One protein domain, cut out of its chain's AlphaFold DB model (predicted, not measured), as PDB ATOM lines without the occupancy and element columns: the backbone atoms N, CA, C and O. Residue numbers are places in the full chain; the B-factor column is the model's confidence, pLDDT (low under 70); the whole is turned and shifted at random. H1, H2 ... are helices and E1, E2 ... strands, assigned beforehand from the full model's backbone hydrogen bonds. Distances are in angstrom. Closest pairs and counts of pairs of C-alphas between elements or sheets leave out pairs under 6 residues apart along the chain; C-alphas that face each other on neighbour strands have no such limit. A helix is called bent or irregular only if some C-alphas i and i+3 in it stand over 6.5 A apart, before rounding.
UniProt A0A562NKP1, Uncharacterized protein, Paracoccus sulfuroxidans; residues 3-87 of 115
ATOM      1  N   GLU A   3      21.981  46.713 100.048       88.31
ATOM      2  CA  GLU A   3      23.053  47.400  99.353       88.31
ATOM      3  C   GLU A   3      24.406  47.077  99.967       88.31
ATOM      4  O   GLU A   3      24.505  46.612 101.103       88.31
ATOM      5  N   THR A   4      25.460  47.236  99.171       90.25
ATOM      6  CA  THR A   4      26.821  46.912  99.588       90.25
ATOM      7  C   THR A   4      27.770  48.012  99.156       90.25
ATOM      8  O   THR A   4      27.859  48.323  97.970       90.25
ATOM      9  N   PHE A   5      28.515  48.536 100.122       90.50
ATOM     10  CA  PHE A   5      29.486  49.606  99.954       90.50
ATOM     11  C   PHE A   5      30.890  49.098 100.288       90.50
ATOM     12  O   PHE A   5      31.053  48.141 101.052       90.50
ATOM     13  N   TYR A   6      31.906  49.754  99.727       91.25
ATOM     14  CA  TYR A   6      33.316  49.471 100.014       91.25
ATOM     15  C   TYR A   6      34.067  50.722 100.494       91.25
ATOM     16  O   TYR A   6      35.063  51.108  99.873       91.25
ATOM     17  N   PRO A   7      33.588  51.394 101.559       91.12
ATOM     18  CA  PRO A   7      34.227  52.598 102.058       91.12
ATOM     19  C   PRO A   7      35.620  52.303 102.613       91.12
ATOM     20  O   PRO A   7      35.937  51.198 103.079       91.12
ATOM     21  N   LYS A   8      36.445  53.344 102.590       91.62
ATOM     22  CA  LYS A   8      37.713  53.350 103.305       91.62
ATOM     23  C   LYS A   8      37.505  53.823 104.739       91.62
ATOM     24  O   LYS A   8      36.680  54.691 104.995       91.62
ATOM     25  N   GLY A   9      38.281  53.272 105.659       91.38
ATOM     26  CA  GLY A   9      38.249  53.626 107.071       91.38
ATOM     27  C   GLY A   9      39.581  53.352 107.751       91.38
ATOM     28  O   GLY A   9      40.502  52.805 107.141       91.38
ATOM     29  N   TRP A  10      39.675  53.714 109.026       94.50
ATOM     30  CA  TRP A  10      40.850  53.429 109.844       94.50
ATOM     31  C   TRP A  10      40.695  52.103 110.582       94.50
ATOM     32  O   TRP A  10      39.642  51.805 111.141       94.50
ATOM     33  N   LEU A  11      41.768  51.319 110.582       95.44
ATOM     34  CA  LEU A  11      41.939  50.120 111.389       95.44
ATOM     35  C   LEU A  11      43.098  50.357 112.357       95.44
ATOM     36  O   LEU A  11      44.189  50.742 111.930       95.44
ATOM     37  N   TYR A  12      42.871  50.093 113.637       96.38
ATOM     38  CA  TYR A  12      43.862  50.268 114.695       96.38
ATOM     39  C   TYR A  12      44.390  48.897 115.102       96.38
ATOM     40  O   TYR A  12      43.621  48.050 115.543       96.38
ATOM     41  N   LEU A  13      45.683  48.648 114.919       95.94
ATOM     42  CA  LEU A  13      46.307  47.366 115.259       95.94
ATOM     43  C   LEU A  13      47.391  47.546 116.315       95.94
ATOM     44  O   LEU A  13      48.058  48.577 116.319       95.94
ATOM     45  N   HIS A  14      47.630  46.533 117.151       96.06
ATOM     46  CA  HIS A  14      48.590  46.603 118.257       96.06
ATOM     47  C   HIS A  14      49.752  45.600 118.132       96.06
ATOM     48  O   HIS A  14      50.008  44.815 119.058       96.06
ATOM     49  N   PRO A  15      50.534  45.606 117.031       91.25
ATOM     50  CA  PRO A  15      51.690  44.726 116.915       91.25
ATOM     51  C   PRO A  15      52.692  44.991 118.046       91.25
ATOM     52  O   PRO A  15      53.219  46.090 118.207       91.25
ATOM     53  N   ASN A  16      52.984  43.953 118.834       91.50
ATOM     54  CA  ASN A  16      53.835  44.039 120.029       91.50
ATOM     55  C   ASN A  16      53.341  45.057 121.081       91.50
ATOM     56  O   ASN A  16      54.145  45.573 121.857       91.50
ATOM     57  N   GLY A  17      52.035  45.348 121.111       91.19
ATOM     58  CA  GLY A  17      51.424  46.284 122.056       91.19
ATOM     59  C   GLY A  17      51.596  47.765 121.705       91.19
ATOM     60  O   GLY A  17      51.318  48.611 122.551       91.19
ATOM     61  N   ILE A  18      52.063  48.091 120.495       92.94
ATOM     62  CA  ILE A  18      52.147  49.469 119.994       92.94
ATOM     63  C   ILE A  18      50.995  49.693 119.023       92.94
ATOM     64  O   ILE A  18      50.919  48.989 118.023       92.94
ATOM     65  N   GLU A  19      50.138  50.673 119.305       94.94
ATOM     66  CA  GLU A  19      49.040  51.051 118.411       94.94
ATOM     67  C   GLU A  19      49.581  51.633 117.095       94.94
ATOM     68  O   GLU A  19      50.468  52.492 117.080       94.94
ATOM     69  N   MET A  20      49.051  51.132 115.986       94.69
ATOM     70  CA  MET A  20      49.361  51.551 114.628       94.69
ATOM     71  C   MET A  20      48.065  51.756 113.850       94.69
ATOM     72  O   MET A  20      47.196  50.885 113.831       94.69
ATOM     73  N   GLU A  21      47.970  52.892 113.167       95.50
ATOM     74  CA  GLU A  21      46.837  53.227 112.307       95.50
ATOM     75  C   GLU A  21      47.085  52.739 110.880       95.50
ATOM     76  O   GLU A  21      48.147  52.967 110.291       95.50
ATOM     77  N   HIS A  22      46.086  52.081 110.303       94.75
ATOM     78  CA  HIS A  22      46.135  51.560 108.948       94.75
ATOM     79  C   HIS A  22      44.894  51.985 108.166       94.75
ATOM     80  O   HIS A  22      43.772  51.776 108.618       94.75
ATOM     81  N   GLU A  23      45.088  52.521 106.960       94.50
ATOM     82  CA  GLU A  23      43.982  52.683 106.014       94.50
ATOM     83  C   GLU A  23      43.495  51.285 105.597       94.50
ATOM     84  O   GLU A  23      44.282  50.405 105.209       94.50
ATOM     85  N   ALA A  24      42.190  51.081 105.711       93.75
ATOM     86  CA  ALA A  24      41.512  49.823 105.480       93.75
ATOM     87  C   ALA A  24      40.287  50.019 104.588       93.75
ATOM     88  O   ALA A  24      39.734  51.108 104.483       93.75
ATOM     89  N   ILE A  25      39.879  48.942 103.927       93.75
ATOM     90  CA  ILE A  25      38.627  48.870 103.180       93.75
ATOM     91  C   ILE A  25      37.706  47.916 103.910       93.75
ATOM     92  O   ILE A  25      38.066  46.757 104.151       93.75
ATOM     93  N   PHE A  26      36.508  48.402 104.199       93.75
ATOM     94  CA  PHE A  26      35.439  47.633 104.806       93.75
ATOM     95  C   PHE A  26      34.382  47.336 103.753       93.75
ATOM     96  O   PHE A  26      34.076  48.174 102.917       93.75
ATOM     97  N   ARG A  27      33.823  46.132 103.783       94.88
ATOM     98  CA  ARG A  27      32.583  45.798 103.093       94.88
ATOM     99  C   ARG A  27      31.458  46.120 104.055       94.88
ATOM    100  O   ARG A  27      31.360  45.467 105.090       94.88
ATOM    101  N   VAL A  28      30.634  47.094 103.706       93.38
ATOM    102  CA  VAL A  28      29.460  47.461 104.495       93.38
ATOM    103  C   VAL A  28      28.216  46.966 103.783       93.38
ATOM    104  O   VAL A  28      28.021  47.270 102.610       93.38
ATOM    105  N   GLU A  29      27.385  46.192 104.469       93.69
ATOM    106  CA  GLU A  29      26.080  45.773 103.974       93.69
ATOM    107  C   GLU A  29      24.989  46.511 104.741       93.69
ATOM    108  O   GLU A  29      24.901  46.380 105.963       93.69
ATOM    109  N   ALA A  30      24.167  47.266 104.011       92.00
ATOM    110  CA  ALA A  30      23.007  47.964 104.549       92.00
ATOM    111  C   ALA A  30      21.730  47.271 104.066       92.00
ATOM    112  O   ALA A  30      21.512  47.119 102.859       92.00
ATOM    113  N   GLU A  31      20.886  46.837 104.996       91.31
ATOM    114  CA  GLU A  31      19.610  46.195 104.703       91.31
ATOM    115  C   GLU A  31      18.455  46.988 105.311       91.31
ATOM    116  O   GLU A  31      18.308  47.081 106.524       91.31
ATOM    117  N   THR A  32      17.610  47.548 104.446       89.00
ATOM    118  CA  THR A  32      16.426  48.309 104.848       89.00
ATOM    119  C   THR A  32      15.164  47.458 104.750       89.00
ATOM    120  O   THR A  32      14.825  46.963 103.664       89.00
ATOM    121  N   TYR A  33      14.426  47.340 105.850       88.00
ATOM    122  CA  TYR A  33      13.169  46.603 105.955       88.00
ATOM    123  C   TYR A  33      12.036  47.479 106.507       88.00
ATOM    124  O   TYR A  33      12.281  48.437 107.238       88.00
ATOM    125  N   PRO A  34      10.772  47.214 106.127       87.38
ATOM    126  CA  PRO A  34       9.641  47.944 106.680       87.38
ATOM    127  C   PRO A  34       9.470  47.595 108.160       87.38
ATOM    128  O   PRO A  34       9.456  46.422 108.532       87.38
ATOM    129  N   LEU A  35       9.289  48.617 108.994       86.94
ATOM    130  CA  LEU A  35       8.978  48.428 110.404       86.94
ATOM    131  C   LEU A  35       7.596  47.800 110.571       86.94
ATOM    132  O   LEU A  35       6.668  48.097 109.809       86.94
ATOM    133  N   GLU A  36       7.443  46.996 111.625       84.75
ATOM    134  CA  GLU A  36       6.137  46.454 111.983       84.75
ATOM    135  C   GLU A  36       5.112  47.590 112.129       84.75
ATOM    136  O   GLU A  36       5.341  48.544 112.892       84.75
ATOM    137  N   PRO A  37       3.986  47.512 111.395       84.50
ATOM    138  CA  PRO A  37       2.970  48.545 111.438       84.50
ATOM    139  C   PRO A  37       2.362  48.642 112.839       84.50
ATOM    140  O   PRO A  37       2.353  47.684 113.613       84.50
ATOM    141  N   TYR A  38       1.807  49.809 113.165       79.56
ATOM    142  CA  TYR A  38       1.022  49.957 114.386       79.56
ATOM    143  C   TYR A  38      -0.145  48.963 114.396       79.56
ATOM    144  O   TYR A  38      -0.682  48.600 113.348       79.56
ATOM    145  N   SER A  39      -0.616  48.596 115.587       85.56
ATOM    146  CA  SER A  39      -1.762  47.690 115.758       85.56
ATOM    147  C   SER A  39      -3.051  48.182 115.079       85.56
ATOM    148  O   SER A  39      -3.941  47.383 114.804       85.56
ATOM    149  N   TRP A  40      -3.146  49.480 114.762       85.12
ATOM    150  CA  TRP A  40      -4.239  50.102 114.005       85.12
ATOM    151  C   TRP A  40      -3.958  50.275 112.496       85.12
ATOM    152  O   TRP A  40      -4.664  51.020 111.821       85.12
ATOM    153  N   GLY A  41      -2.944  49.600 111.947       80.88
ATOM    154  CA  GLY A  41      -2.744  49.437 110.498       80.88
ATOM    155  C   GLY A  41      -1.952  50.538 109.785       80.88
ATOM    156  O   GLY A  41      -1.843  50.506 108.562       80.88
ATOM    157  N   GLN A  42      -1.384  51.505 110.507       84.06
ATOM    158  CA  GLN A  42      -0.537  52.544 109.912       84.06
ATOM    159  C   GLN A  42       0.932  52.091 109.852       84.06
ATOM    160  O   GLN A  42       1.443  51.515 110.815       84.06
ATOM    161  N   SER A  43       1.614  52.373 108.734       84.00
ATOM    162  CA  SER A  43       3.056  52.118 108.584       84.00
ATOM    163  C   SER A  43       3.877  52.922 109.597       84.00
ATOM    164  O   SER A  43       3.564  54.083 109.871       84.00
ATOM    165  N   ARG A  44       4.935  52.301 110.138       87.44
ATOM    166  CA  ARG A  44       5.888  52.912 111.080       87.44
ATOM    167  C   ARG A  44       7.159  53.446 110.421       87.44
ATOM    168  O   ARG A  44       7.995  54.009 111.116       87.44
ATOM    169  N   GLY A  45       7.286  53.290 109.103       88.88
ATOM    170  CA  GLY A  45       8.497  53.621 108.357       88.88
ATOM    171  C   GLY A  45       9.349  52.388 108.069       88.88
ATOM    172  O   GLY A  45       8.821  51.287 107.904       88.88
ATOM    173  N   TYR A  46      10.656  52.599 107.988       86.94
ATOM    174  CA  TYR A  46      11.647  51.578 107.673       86.94
ATOM    175  C   TYR A  46      12.753  51.591 108.725       86.94
ATOM    176  O   TYR A  46      13.015  52.624 109.340       86.94
ATOM    177  N   GLU A  47      13.381  50.446 108.913       86.81
ATOM    178  CA  GLU A  47      14.563  50.258 109.741       86.81
ATOM    179  C   GLU A  47      15.694  49.774 108.838       86.81
ATOM    180  O   GLU A  47      15.456  49.008 107.902       86.81
ATOM    181  N   THR A  48      16.900  50.285 109.077       87.81
ATOM    182  CA  THR A  48      18.098  49.929 108.318       87.81
ATOM    183  C   THR A  48      19.089  49.284 109.267       87.81
ATOM    184  O   THR A  48      19.509  49.903 110.241       87.81
ATOM    185  N   GLU A  49      19.462  48.048 108.969       91.62
ATOM    186  CA  GLU A  49      20.518  47.324 109.664       91.62
ATOM    187  C   GLU A  49      21.819  47.442 108.868       91.62
ATOM    188  O   GLU A  49      21.826  47.263 107.649       91.62
ATOM    189  N   ILE A  50      22.911  47.774 109.557       92.62
ATOM    190  CA  ILE A  50      24.233  47.978 108.962       92.62
ATOM    191  C   ILE A  50      25.189  46.954 109.564       92.62
ATOM    192  O   ILE A  50      25.296  46.823 110.782       92.62
ATOM    193  N   SER A  51      25.914  46.250 108.704       94.06
ATOM    194  CA  SER A  51      27.004  45.362 109.101       94.06
ATOM    195  C   SER A  51      28.267  45.721 108.334       94.06
ATOM    196  O   SER A  51      28.197  46.051 107.153       94.06
ATOM    197  N   ALA A  52      29.425  45.666 108.989       95.12
ATOM    198  CA  ALA A  52      30.710  45.924 108.353       95.12
ATOM    199  C   ALA A  52      31.645  44.727 108.524       95.12
ATOM    200  O   ALA A  52      31.625  44.028 109.533       95.12
ATOM    201  N   THR A  53      32.477  44.478 107.519       96.12
ATOM    202  CA  THR A  53      33.512  43.443 107.561       96.12
ATOM    203  C   THR A  53      34.780  43.970 106.918       96.12
ATOM    204  O   THR A  53      34.753  44.472 105.795       96.12
ATOM    205  N   LEU A  54      35.908  43.842 107.604       95.56
ATOM    206  CA  LEU A  54      37.215  44.205 107.083       95.56
ATOM    207  C   LEU A  54      37.541  43.332 105.864       95.56
ATOM    208  O   LEU A  54      37.534  42.104 105.937       95.56
ATOM    209  N   VAL A  55      37.855  43.966 104.738       92.88
ATOM    210  CA  VAL A  55      38.271  43.277 103.508       92.88
ATOM    211  C   VAL A  55      39.786  43.269 103.412       92.88
ATOM    212  O   VAL A  55      40.401  42.213 103.251       92.88
ATOM    213  N   ARG A  56      40.392  44.457 103.516       93.44
ATOM    214  CA  ARG A  56      41.842  44.621 103.431       93.44
ATOM    215  C   ARG A  56      42.342  45.824 104.213       93.44
ATOM    216  O   ARG A  56      41.606  46.787 104.387       93.44
ATOM    217  N   PHE A  57      43.612  45.802 104.590       93.38
ATOM    218  CA  PHE A  57      44.326  46.933 105.177       93.38
ATOM    219  C   PHE A  57      45.769  46.966 104.667       93.38
ATOM    220  O   PHE A  57      46.286  45.950 104.207       93.38
ATOM    221  N   SER A  58      46.436  48.122 104.739       84.69
ATOM    222  CA  SER A  58      47.842  48.262 104.303       84.69
ATOM    223  C   SER A  58      48.120  47.663 102.917       84.69
ATOM    224  O   SER A  58      48.963  46.780 102.772       84.69
ATOM    225  N   THR A  59      47.404  48.152 101.904       83.25
ATOM    226  CA  THR A  59      47.491  47.740 100.489       83.25
ATOM    227  C   THR A  59      46.968  46.328 100.190       83.25
ATOM    228  O   THR A  59      46.064  46.198  99.356       83.25
ATOM    229  N   ASP A  60      47.498  45.288 100.838       90.31
ATOM    230  CA  ASP A  60      47.296  43.880 100.459       90.31
ATOM    231  C   ASP A  60      47.017  42.904 101.617       90.31
ATOM    232  O   ASP A  60      46.754  41.727 101.362       90.31
ATOM    233  N   ARG A  61      47.023  43.357 102.875       92.19
ATOM    234  CA  ARG A  61      46.783  42.477 104.031       92.19
ATOM    235  C   ARG A  61      45.301  42.240 104.265       92.19
ATOM    236  O   ARG A  61      44.481  43.118 104.018       92.19
ATOM    237  N   THR A  62      44.961  41.060 104.775       95.44
ATOM    238  CA  THR A  62      43.575  40.578 104.890       95.44
ATOM    239  C   THR A  62      43.048  40.625 106.322       95.44
ATOM    240  O   THR A  62      43.821  40.729 107.273       95.44
ATOM    241  N   ARG A  63      41.732  40.457 106.516       95.75
ATOM    242  CA  ARG A  63      41.138  40.294 107.857       95.75
ATOM    243  C   ARG A  63      41.826  39.207 108.687       95.75
ATOM    244  O   ARG A  63      42.060  39.407 109.872       95.75
ATOM    245  N   GLU A  64      42.204  38.088 108.070       96.50
ATOM    246  CA  GLU A  64      42.910  37.001 108.759       96.50
ATOM    247  C   GLU A  64      44.262  37.447 109.325       96.50
ATOM    248  O   GLU A  64      44.678  36.976 110.381       96.50
ATOM    249  N   ASP A  65      44.955  38.363 108.648       95.81
ATOM    250  CA  ASP A  65      46.226  38.905 109.132       95.81
ATOM    251  C   ASP A  65      46.021  39.865 110.300       95.81
ATOM    252  O   ASP A  65      46.795  39.830 111.253       95.81
ATOM    253  N   ALA A  66      44.953  40.663 110.269       94.62
ATOM    254  CA  ALA A  66      44.571  41.524 111.385       94.62
ATOM    255  C   ALA A  66      44.210  40.695 112.633       94.62
ATOM    256  O   ALA A  66      44.691  40.971 113.732       94.62
ATOM    257  N   VAL A  67      43.457  39.604 112.450       97.19
ATOM    258  CA  VAL A  67      43.088  38.666 113.524       97.19
ATOM    259  C   VAL A  67      44.316  37.992 114.144       97.19
ATOM    260  O   VAL A  67      44.336  37.752 115.347       97.19
ATOM    261  N   LYS A  68      45.374  37.712 113.372       96.19
ATOM    262  CA  LYS A  68      46.634  37.182 113.930       96.19
ATOM    263  C   LYS A  68      47.357  38.185 114.833       96.19
ATOM    264  O   LYS A  68      48.159  37.753 115.657       96.19
ATOM    265  N   ILE A  69      47.126  39.486 114.647       94.88
ATOM    266  CA  ILE A  69      47.794  40.553 115.400       94.88
ATOM    267  C   ILE A  69      47.029  40.831 116.702       94.88
ATOM    268  O   ILE A  69      47.612  40.666 117.771       94.88
ATOM    269  N   ASP A  70      45.732  41.147 116.614       94.88
ATOM    270  CA  ASP A  70      44.932  41.616 117.764       94.88
ATOM    271  C   ASP A  70      43.831  40.640 118.218       94.88
ATOM    272  O   ASP A  70      43.223  40.813 119.276       94.88
ATOM    273  N   GLY A  71      43.595  39.567 117.463       95.81
ATOM    274  CA  GLY A  71      42.573  38.568 117.767       95.81
ATOM    275  C   GLY A  71      41.181  38.912 117.230       95.81
ATOM    276  O   GLY A  71      40.841  40.058 116.955       95.81
ATOM    277  N   GLU A  72      40.345  37.881 117.100       97.31
ATOM    278  CA  GLU A  72      39.006  37.975 116.496       97.31
ATOM    279  C   GLU A  72      38.096  38.975 117.218       97.31
ATOM    280  O   GLU A  72      37.365  39.723 116.577       97.31
ATOM    281  N   ALA A  73      38.155  39.011 118.554       96.81
ATOM    282  CA  ALA A  73      37.290  39.869 119.356       96.81
ATOM    283  C   ALA A  73      37.551  41.362 119.111       96.81
ATOM    284  O   ALA A  73      36.607  42.146 119.081       96.81
ATOM    285  N   GLU A  74      38.814  41.748 118.922       96.31
ATOM    286  CA  GLU A  74      39.174  43.145 118.689       96.31
ATOM    287  C   GLU A  74      38.817  43.584 117.269       96.31
ATOM    288  O   GLU A  74      38.231  44.650 117.083       96.31
ATOM    289  N   ILE A  75      39.067  42.728 116.273       97.38
ATOM    290  CA  ILE A  75      38.661  43.009 114.891       97.38
ATOM    291  C   ILE A  75      37.138  43.119 114.788       97.38
ATOM    292  O   ILE A  75      36.644  44.095 114.229       97.38
ATOM    293  N   ALA A  76      36.387  42.203 115.409       96.81
ATOM    294  CA  ALA A  76      34.927  42.268 115.442       96.81
ATOM    295  C   ALA A  76      34.408  43.528 116.160       96.81
ATOM    296  O   ALA A  76      33.411  44.114 115.738       96.81
ATOM    297  N   ARG A  77      35.086  43.984 117.224       96.44
ATOM    298  CA  ARG A  77      34.746  45.235 117.917       96.44
ATOM    299  C   ARG A  77      34.921  46.447 117.000       96.44
ATOM    300  O   ARG A  77      34.046  47.306 116.972       96.44
ATOM    301  N   GLN A  78      36.028  46.524 116.258       97.12
ATOM    302  CA  GLN A  78      36.281  47.626 115.323       97.12
ATOM    303  C   GLN A  78      35.349  47.588 114.108       97.12
ATOM    304  O   GLN A  78      34.861  48.634 113.695       97.12
ATOM    305  N   GLU A  79      35.037  46.402 113.583       96.69
ATOM    306  CA  GLU A  79      34.005  46.213 112.555       96.69
ATOM    307  C   GLU A  79      32.637  46.721 113.042       96.69
ATOM    308  O   GLU A  79      31.968  47.465 112.327       96.69
ATOM    309  N   GLY A  80      32.252  46.393 114.280       94.94
ATOM    310  CA  GLY A  80      31.024  46.895 114.901       94.94
ATOM    311  C   GLY A  80      31.010  48.418 115.044       94.94
ATOM    312  O   GLY A  80      30.050  49.059 114.628       94.94
ATOM    313  N   LEU A  81      32.099  49.009 115.543       94.38
ATOM    314  CA  LEU A  81      32.222  50.468 115.637       94.38
ATOM    315  C   LEU A  81      32.122  51.143 114.270       94.38
ATOM    316  O   LEU A  81      31.435  52.151 114.132       94.38
ATOM    317  N   PHE A  82      32.781  50.582 113.256       94.12
ATOM    318  CA  PHE A  82      32.717  51.124 111.907       94.12
ATOM    319  C   PHE A  82      31.280  51.096 111.374       94.12
ATOM    320  O   PHE A  82      30.805  52.109 110.866       94.12
ATOM    321  N   ALA A  83      30.565  49.980 111.561       93.62
ATOM    322  CA  ALA A  83      29.159  49.845 111.186       93.62
ATOM    323  C   ALA A  83      28.246  50.855 111.907       93.62
ATOM    324  O   ALA A  83      27.370  51.433 111.275       93.62
ATOM    325  N   GLU A  84      28.467  51.100 113.203       92.31
ATOM    326  CA  GLU A  84      27.703  52.078 113.994       92.31
ATOM    327  C   GLU A  84      27.921  53.523 113.526       92.31
ATOM    328  O   GLU A  84      27.014  54.348 113.618       92.31
ATOM    329  N   THR A  85      29.125  53.835 113.044       90.88
ATOM    330  CA  THR A  85      29.484  55.186 112.583       90.88
ATOM    331  C   THR A  85      29.226  55.435 111.099       90.88
ATOM    332  O   THR A  85      29.343  56.574 110.656       90.88
ATOM    333  N   PHE A  86      28.905  54.397 110.326       89.94
ATOM    334  CA  PHE A  86      28.715  54.513 108.885       89.94
ATOM    335  C   PHE A  86      27.371  55.173 108.554       89.94
ATOM    336  O   PHE A  86      26.311  54.623 108.860       89.94
ATOM    337  N   ASP A  87      27.407  56.327 107.881       87.38
ATOM    338  CA  ASP A  87      26.206  56.976 107.356       87.38
ATOM    339  C   ASP A  87      25.935  56.521 105.919       87.38
ATOM    340  O   ASP A  87      26.654  56.838 104.970       87.38
TER     341      ASP A  87
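This is residues 3 to 87 of the 115 residues of an uncharacterized protein of Paracoccus sulfuroxidans (UniProt A0A562NKP1). A long, strongly twisted hairpin of E3 and E4 makes the length of the domain; towards one end the sheet curls round the helix H2, and the other end runs on as an arm that finishes in the loop of residues 35 to 45. E2 pairs with the bent early part of E3, the short E1 pairs farther along the same edge of E3, and H1 packs at the E2 end. The printed part has 85 residues, with four named strands followed by two named helices, in the order E1 E2 E3 E4 H1 H2; the class is mixed, helices and strands. The sheet is branched, and its neighbour pairs are antiparallel. The whole is loose, a rod with a radius of gyration of the C-alphas of 16.7 A and spans of 59 by 21 by 17 A.

E3, residues 20 to 34, has three neighbours in staggered pairing and bends by 62 degrees at residue 23. E4, residues 46 to 57, is on one side of E3 and forms a hairpin with it at 154 degrees; N 29 and O 51 are 2.8 A apart, within hydrogen-bond range. On the other side is E2, residues 8 to 13, in a hairpin with E3 at 125 degrees, with N 11 and O 22 at 2.8 A. E1, residues 3 to 5, is on the same side of E3 as E2, antiparallel to E3 at 169 degrees, with N 5 and O 28 at 2.8 A. E2, E3 and E4 form a meander, each strand the antiparallel neighbour of the one before. The sheet curls round H2, residues 72 to 85; the closest C-alphas of E4 and H2, those of Ala 52 and Ala 83, are 5.1 A apart. H1, residues 63 to 70, is on the sheet at a height of 9.0 A and runs along the strands, at 7 degrees to E2 on the local plane. H2 touches H1 with residues 74 to 75 alone; the closest C-alphas, Val 67 and Ile 75, are 6.4 A apart. Their steep tilt is 69 degrees, only just short of about perpendicular, and they run opposite ways. In H1 and H2 every O i to N i+4 pair is within hydrogen-bond range.

E3 is 40.7 A long, from C-alpha 20 at (49.361, 51.551, 114.628) to C-alpha 34 at (9.641, 47.944, 106.680). E4 measures 33.1 A, H2 20.1 A, E2 15.9 A, H1 10.7 A and E1 6.8 A. E1 begins at C-alpha 3, (23.053, 47.400, 99.353), and H2 ends at C-alpha 85, (29.484, 55.186, 112.583).

The two C-alphas farthest apart, those of Asn 16 and Trp 40, are 58.7 A from each other. The link from E3 to E4, 11 residues, is long. The printed part has no cut. Its mean pLDDT is 92.0, and no printed residue is under 70.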